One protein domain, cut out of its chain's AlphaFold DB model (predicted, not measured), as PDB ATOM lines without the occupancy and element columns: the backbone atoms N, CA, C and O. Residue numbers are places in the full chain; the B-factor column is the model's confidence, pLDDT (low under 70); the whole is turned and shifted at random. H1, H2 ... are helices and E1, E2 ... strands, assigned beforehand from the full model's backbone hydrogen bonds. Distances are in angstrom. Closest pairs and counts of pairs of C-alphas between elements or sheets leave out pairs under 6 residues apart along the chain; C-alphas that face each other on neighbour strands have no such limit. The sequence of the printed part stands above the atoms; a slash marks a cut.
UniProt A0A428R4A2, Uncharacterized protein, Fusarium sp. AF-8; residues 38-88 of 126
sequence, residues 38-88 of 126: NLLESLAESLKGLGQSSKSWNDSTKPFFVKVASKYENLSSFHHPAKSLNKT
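Overview. This is residues 38 to 88 of the 126 residues of an uncharacterized protein of Fusarium sp. AF-8 (UniProt A0A428R4A2). One helix, H1, lies lengthwise over one face of a two-stranded hairpin, E1 and E2, whose other face is bare; a looping link joins helix to hairpin, and residues 81 to 88 trail off at one end. The 51 printed residues include, in order, H1, E1 and E2, a mixed class with an antiparallel sheet. The whole is loose, with a radius of gyration of the C-alphas of 12.8 A, and flat, spanning 39 by 24 by 11 A.

Arrangement. H1, residues 38 to 52, has every O i to N i+4 pair within hydrogen-bond range. Its closest C-alphas to E2, residues 74 to 80, are those of Gly 51 and His 80, 7.1 A apart. H1 and E1, residues 64 to 69, are near each other, with 7 pairs of C-alphas within 10 A. E1 and E2 form an antiparallel hairpin at 175 degrees; N 66 and O 78 are 2.9 A apart, within hydrogen-bond range.

Along the chain. H1 begins at C-alpha 38 (-41.308, 9.119, 12.018) and measures 20.8 A, E1 16.6 A and E2 17.7 A, ending at C-alpha 80 (-29.170, 5.004, -4.181).

Size, cuts and confidence. The farthest C-alphas, Tyr 72 and Thr 88, are 38.9 A apart. The printed part has no cut; H1 to E1 is a long link. pLDDT is under 70 at residues 54 to 56, 58 to 61 and 83 to 88.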
ATOM      1  N   ASN A  38     -40.407   9.956  12.805       79.56
ATOM      2  CA  ASN A  38     -41.308   9.119  12.018       79.56
ATOM      3  C   ASN A  38     -41.395   9.521  10.542       79.56
ATOM      4  O   ASN A  38     -41.452   8.663   9.668       79.56
ATOM      5  N   LEU A  39     -41.392  10.822  10.232       81.56
ATOM      6  CA  LEU A  39     -41.469  11.284   8.841       81.56
ATOM      7  C   LEU A  39     -40.190  10.985   8.056       81.56
ATOM      8  O   LEU A  39     -40.261  10.605   6.888       81.56
ATOM      9  N   LEU A  40     -39.021  11.158   8.679       85.06
ATOM     10  CA  LEU A  40     -37.740  10.883   8.030       85.06
ATOM     11  C   LEU A  40     -37.529   9.378   7.855       85.06
ATOM     12  O   LEU A  40     -37.028   8.959   6.812       85.06
ATOM     13  N   GLU A  41     -37.954   8.581   8.836       86.25
ATOM     14  CA  GLU A  41     -37.931   7.118   8.772       86.25
ATOM     15  C   GLU A  41     -38.890   6.584   7.699       86.25
ATOM     16  O   GLU A  41     -38.465   5.855   6.805       86.25
ATOM     17  N   SER A  42     -40.144   7.044   7.678       88.12
ATOM     18  CA  SER A  42     -41.120   6.657   6.649       88.12
ATOM     19  C   SER A  42     -40.677   7.056   5.232       88.12
ATOM     20  O   SER A  42     -40.853   6.300   4.268       88.12
ATOM     21  N   LEU A  43     -40.032   8.222   5.087       88.25
ATOM     22  CA  LEU A  43     -39.411   8.633   3.827       88.25
ATOM     23  C   LEU A  43     -38.261   7.695   3.436       88.25
ATOM     24  O   LEU A  43     -38.178   7.289   2.275       88.25
ATOM     25  N   ALA A  44     -37.396   7.328   4.385       86.56
ATOM     26  CA  ALA A  44     -36.295   6.394   4.157       86.56
ATOM     27  C   ALA A  44     -36.800   5.041   3.644       86.56
ATOM     28  O   ALA A  44     -36.289   4.516   2.650       86.56
ATOM     29  N   GLU A  45     -37.828   4.494   4.295       89.19
ATOM     30  CA  GLU A  45     -38.451   3.228   3.915       89.19
ATOM     31  C   GLU A  45     -39.088   3.301   2.528       89.19
ATOM     32  O   GLU A  45     -38.878   2.410   1.704       89.19
ATOM     33  N   SER A  46     -39.788   4.398   2.227       88.69
ATOM     34  CA  SER A  46     -40.400   4.621   0.914       88.69
ATOM     35  C   SER A  46     -39.353   4.690  -0.201       88.69
ATOM     36  O   SER A  46     -39.511   4.069  -1.256       88.69
ATOM     37  N   LEU A  47     -38.243   5.399   0.033       87.56
ATOM     38  CA  LEU A  47     -37.134   5.504  -0.922       87.56
ATOM     39  C   LEU A  47     -36.405   4.165  -1.103       87.56
ATOM     40  O   LEU A  47     -36.032   3.810  -2.223       87.56
ATOM     41  N   LYS A  48     -36.250   3.384  -0.028       84.25
ATOM     42  CA  LYS A  48     -35.713   2.019  -0.094       84.25
ATOM     43  C   LYS A  48     -36.636   1.094  -0.891       84.25
ATOM     44  O   LYS A  48     -36.157   0.354  -1.749       84.25
ATOM     45  N   GLY A  49     -37.946   1.179  -0.661       83.38
ATOM     46  CA  GLY A  49     -38.963   0.439  -1.410       83.38
ATOM     47  C   GLY A  49     -38.948   0.771  -2.903       83.38
ATOM     48  O   GLY A  49     -39.039  -0.132  -3.734       83.38
ATOM     49  N   LEU A  50     -38.728   2.042  -3.263       81.44
ATOM     50  CA  LEU A  50     -38.571   2.461  -4.659       81.44
ATOM     51  C   LEU A  50     -37.363   1.789  -5.329       81.44
ATOM     52  O   LEU A  50     -37.492   1.280  -6.440       81.44
ATOM     53  N   GLY A  51     -36.215   1.739  -4.646       72.94
ATOM     54  CA  GLY A  51     -35.023   1.043  -5.141       72.94
ATOM     55  C   GLY A  51     -35.193  -0.478  -5.246       72.94
ATOM     56  O   GLY A  51     -34.520  -1.117  -6.043       72.94
ATOM     57  N   GLN A  52     -36.097  -1.079  -4.472       71.81
ATOM     58  CA  GLN A  52     -36.356  -2.525  -4.492       71.81
ATOM     59  C   GLN A  52     -37.500  -2.926  -5.441       71.81
ATOM     60  O   GLN A  52     -37.624  -4.100  -5.798       71.81
ATOM     61  N   SER A  53     -38.322  -1.967  -5.877       70.31
ATOM     62  CA  SER A  53     -39.437  -2.181  -6.800       70.31
ATOM     63  C   SER A  53     -38.941  -2.411  -8.233       70.31
ATOM     64  O   SER A  53     -38.960  -1.524  -9.090       70.31
ATOM     65  N   SER A  54     -38.546  -3.652  -8.516       60.56
ATOM     66  CA  SER A  54     -38.047  -4.107  -9.823       60.56
ATOM     67  C   SER A  54     -39.033  -3.922 -10.986       60.56
ATOM     68  O   SER A  54     -38.625  -3.964 -12.146       60.56
ATOM     69  N   LYS A  55     -40.324  -3.705 -10.698       66.25
ATOM     70  CA  LYS A  55     -41.374  -3.534 -11.714       66.25
ATOM     71  C   LYS A  55     -41.503  -2.101 -12.240       66.25
ATOM     72  O   LYS A  55     -41.910  -1.929 -13.382       66.25
ATOM     73  N   SER A  56     -41.184  -1.084 -11.436       66.12
ATOM     74  CA  SER A  56     -41.391   0.332 -11.795       66.12
ATOM     75  C   SER A  56     -40.092   1.129 -11.919       66.12
ATOM     76  O   SER A  56     -40.036   2.101 -12.677       66.12
ATOM     77  N   TRP A  57     -39.029   0.709 -11.228       72.31
ATOM     78  CA  TRP A  57     -37.749   1.403 -11.229       72.31
ATOM     79  C   TRP A  57     -36.592   0.416 -11.378       72.31
ATOM     80  O   TRP A  57     -36.342  -0.421 -10.516       72.31
ATOM     81  N   ASN A  58     -35.856   0.518 -12.489       69.44
ATOM     82  CA  ASN A  58     -34.648  -0.276 -12.689       69.44
ATOM     83  C   ASN A  58     -33.482   0.327 -11.888       69.44
ATOM     84  O   ASN A  58     -32.709   1.152 -12.385       69.44
ATOM     85  N   ASP A  59     -33.376  -0.117 -10.641       67.12
ATOM     86  CA  ASP A  59     -32.394   0.293  -9.637       67.12
ATOM     87  C   ASP A  59     -30.936   0.063 -10.065       67.12
ATOM     88  O   ASP A  59     -30.026   0.747  -9.598       67.12
ATOM     89  N   SER A  60     -30.713  -0.882 -10.980       66.38
ATOM     90  CA  SER A  60     -29.386  -1.239 -11.459       66.38
ATOM     91  C   SER A  60     -28.816  -0.221 -12.443       66.38
ATOM     92  O   SER A  60     -27.599  -0.134 -12.553       66.38
ATOM     93  N   THR A  61     -29.662   0.586 -13.098       66.56
ATOM     94  CA  THR A  61     -29.258   1.574 -14.124       66.56
ATOM     95  C   THR A  61     -29.588   3.019 -13.758       66.56
ATOM     96  O   THR A  61     -29.049   3.937 -14.373       66.56
ATOM     97  N   LYS A  62     -30.455   3.243 -12.764       75.81
ATOM     98  CA  LYS A  62     -30.964   4.574 -12.413       75.81
ATOM     99  C   LYS A  62     -30.561   4.971 -10.987       75.81
ATOM    100  O   LYS A  62     -31.277   4.619 -10.043       75.81
ATOM    101  N   PRO A  63     -29.441   5.699 -10.813       79.12
ATOM    102  CA  PRO A  63     -29.070   6.231  -9.512       79.12
ATOM    103  C   PRO A  63     -29.981   7.407  -9.142       79.12
ATOM    104  O   PRO A  63     -30.413   8.162 -10.017       79.12
ATOM    105  N   PHE A  64     -30.226   7.609  -7.851       82.25
ATOM    106  CA  PHE A  64     -30.903   8.809  -7.359       82.25
ATOM    107  C   PHE A  64     -30.340   9.260  -6.012       82.25
ATOM    108  O   PHE A  64     -29.786   8.473  -5.242       82.25
ATOM    109  N   PHE A  65     -30.499  10.550  -5.738       86.06
ATOM    110  CA  PHE A  65     -30.080  11.186  -4.501       86.06
ATOM    111  C   PHE A  65     -31.188  12.115  -4.008       86.06
ATOM    112  O   PHE A  65     -31.705  12.928  -4.776       86.06
ATOM    113  N   VAL A  66     -31.548  11.991  -2.732       87.88
ATOM    114  CA  VAL A  66     -32.548  12.836  -2.075       87.88
ATOM    115  C   VAL A  66     -31.933  13.409  -0.813       87.88
ATOM    116  O   VAL A  66     -31.486  12.668   0.059       87.88
ATOM    117  N   LYS A  67     -31.930  14.736  -0.699       87.94
ATOM    118  CA  LYS A  67     -31.466  15.450   0.487       87.94
ATOM    119  C   LYS A  67     -32.591  16.304   1.036       87.94
ATOM    120  O   LYS A  67     -33.155  17.119   0.309       87.94
ATOM    121  N   VAL A  68     -32.877  16.131   2.320       87.25
ATOM    122  CA  VAL A  68     -33.835  16.957   3.052       87.25
ATOM    123  C   VAL A  68     -33.040  17.834   4.005       87.25
ATOM    124  O   VAL A  68     -32.229  17.345   4.793       87.25
ATOM    125  N   ALA A  69     -33.235  19.142   3.906       84.62
ATOM    126  CA  ALA A  69     -32.532  20.121   4.719       84.62
ATOM    127  C   ALA A  69     -33.494  21.220   5.166       84.62
ATOM    128  O   ALA A  69     -34.435  21.570   4.451       84.62
ATOM    129  N   SER A  70     -33.239  21.752   6.355       80.56
ATOM    130  CA  SER A  70     -33.834  22.991   6.837       80.56
ATOM    131  C   SER A  70     -32.920  24.171   6.485       80.56
ATOM    132  O   SER A  70     -31.853  24.010   5.890       80.56
ATOM    133  N   LYS A  71     -33.320  25.382   6.883       78.06
ATOM    134  CA  LYS A  71     -32.452  26.565   6.783       78.06
ATOM    135  C   LYS A  71     -31.143  26.397   7.570       78.06
ATOM    136  O   LYS A  71     -30.142  26.999   7.196       78.06
ATOM    137  N   TYR A  72     -31.168  25.635   8.664       78.62
ATOM    138  CA  TYR A  72     -30.082  25.583   9.644       78.62
ATOM    139  C   TYR A  72     -29.255  24.302   9.561       78.62
ATOM    140  O   TYR A  72     -28.075  24.323   9.896       78.62
ATOM    141  N   GLU A  73     -29.844  23.198   9.100       77.38
ATOM    142  CA  GLU A  73     -29.171  21.902   9.124       77.38
ATOM    143  C   GLU A  73     -29.666  20.939   8.044       77.38
ATOM    144  O   GLU A  73     -30.759  21.070   7.490       77.38
ATOM    145  N   ASN A  74     -28.843  19.930   7.765       80.12
ATOM    146  CA  ASN A  74     -29.245  18.800   6.940       80.12
ATOM    147  C   ASN A  74     -29.977  17.794   7.825       80.12
ATOM    148  O   ASN A  74     -29.400  17.298   8.785       80.12
ATOM    149  N   LEU A  75     -31.216  17.475   7.470       83.12
ATOM    150  CA  LEU A  75     -32.068  16.583   8.254       83.12
ATOM    151  C   LEU A  75     -31.851  15.122   7.856       83.12
ATOM    152  O   LEU A  75     -31.814  14.239   8.704       83.12
ATOM    153  N   SER A  76     -31.687  14.857   6.558       84.00
ATOM    154  CA  SER A  76     -31.383  13.519   6.049       84.00
ATOM    155  C   SER A  76     -30.786  13.566   4.644       84.00
ATOM    156  O   SER A  76     -30.905  14.549   3.902       84.00
ATOM    157  N   SER A  77     -30.090  12.499   4.263       84.62
ATOM    158  CA  SER A  77     -29.581  12.306   2.906       84.62
ATOM    159  C   SER A  77     -29.658  10.832   2.540       84.62
ATOM    160  O   SER A  77     -29.152   9.979   3.263       84.62
ATOM    161  N   PHE A  78     -30.287  10.549   1.408       85.12
ATOM    162  CA  PHE A  78     -30.507   9.210   0.884       85.12
ATOM    163  C   PHE A  78     -29.835   9.095  -0.470       85.12
ATOM    164  O   PHE A  78     -30.088   9.893  -1.374       85.12
ATOM    165  N   HIS A  79     -28.985   8.086  -0.606       82.81
ATOM    166  CA  HIS A  79     -28.231   7.844  -1.820       82.81
ATOM    167  C   HIS A  79     -28.467   6.413  -2.291       82.81
ATOM    168  O   HIS A  79     -28.154   5.457  -1.584       82.81
ATOM    169  N   HIS A  80     -29.014   6.280  -3.499       79.81
ATOM    170  CA  HIS A  80     -29.170   5.004  -4.181       79.81
ATOM    171  C   HIS A  80     -28.244   4.964  -5.404       79.81
ATOM    172  O   HIS A  80     -28.561   5.582  -6.428       79.81
ATOM    173  N   PRO A  81     -27.095   4.274  -5.322       74.50
ATOM    174  CA  PRO A  81     -26.191   4.125  -6.454       74.50
ATOM    175  C   PRO A  81     -26.714   3.071  -7.442       74.50
ATOM    176  O   PRO A  81     -27.272   2.044  -7.054       74.50
ATOM    177  N   ALA A  82     -26.484   3.283  -8.737       70.62
ATOM    178  CA  ALA A  82     -26.791   2.280  -9.752       70.62
ATOM    179  C   ALA A  82     -25.720   1.182  -9.771       70.62
ATOM    180  O   ALA A  82     -24.531   1.451  -9.941       70.62
ATOM    181  N   LYS A  83     -26.158  -0.074  -9.641       65.62
ATOM    182  CA  LYS A  83     -25.276  -1.252  -9.556       65.62
ATOM    183  C   LYS A  83     -24.432  -1.485 -10.820       65.62
ATOM    184  O   LYS A  83     -23.343  -2.044 -10.714       65.62
ATOM    185  N   SER A  84     -24.906  -1.086 -12.006       58.69
ATOM    186  CA  SER A  84     -24.226  -1.359 -13.286       58.69
ATOM    187  C   SER A  84     -23.257  -0.265 -13.750       58.69
ATOM    188  O   SER A  84     -22.410  -0.543 -14.597       58.69
ATOM    189  N   LEU A  85     -23.306   0.944 -13.173       55.16
ATOM    190  CA  LEU A  85     -22.399   2.043 -13.544       55.16
ATOM    191  C   LEU A  85     -20.942   1.799 -13.115       55.16
ATOM    192  O   LEU A  85     -20.030   2.363 -13.714       55.16
ATOM    193  N   ASN A  86     -20.705   0.899 -12.157       50.00
ATOM    194  CA  ASN A  86     -19.361   0.557 -11.678       50.00
ATOM    195  C   ASN A  86     -18.520  -0.281 -12.664       50.00
ATOM    196  O   ASN A  86     -17.357  -0.546 -12.371       50.00
ATOM    197  N   LYS A  87     -19.067  -0.734 -13.805       49.91
ATOM    198  CA  LYS A  87     -18.344  -1.637 -14.723       49.91
ATOM    199  C   LYS A  87     -17.664  -0.970 -15.922       49.91
ATOM    200  O   LYS A  87     -16.811  -1.616 -16.518       49.91
ATOM    201  N   THR A  88     -17.988   0.277 -16.273       46.41
ATOM    202  CA  THR A  88     -17.548   0.833 -17.575       46.41
ATOM    203  C   THR A  88     -16.824   2.176 -17.508       46.41
ATOM    204  O   THR A  88     -16.543   2.763 -18.547       46.41
TER     205      THR A  88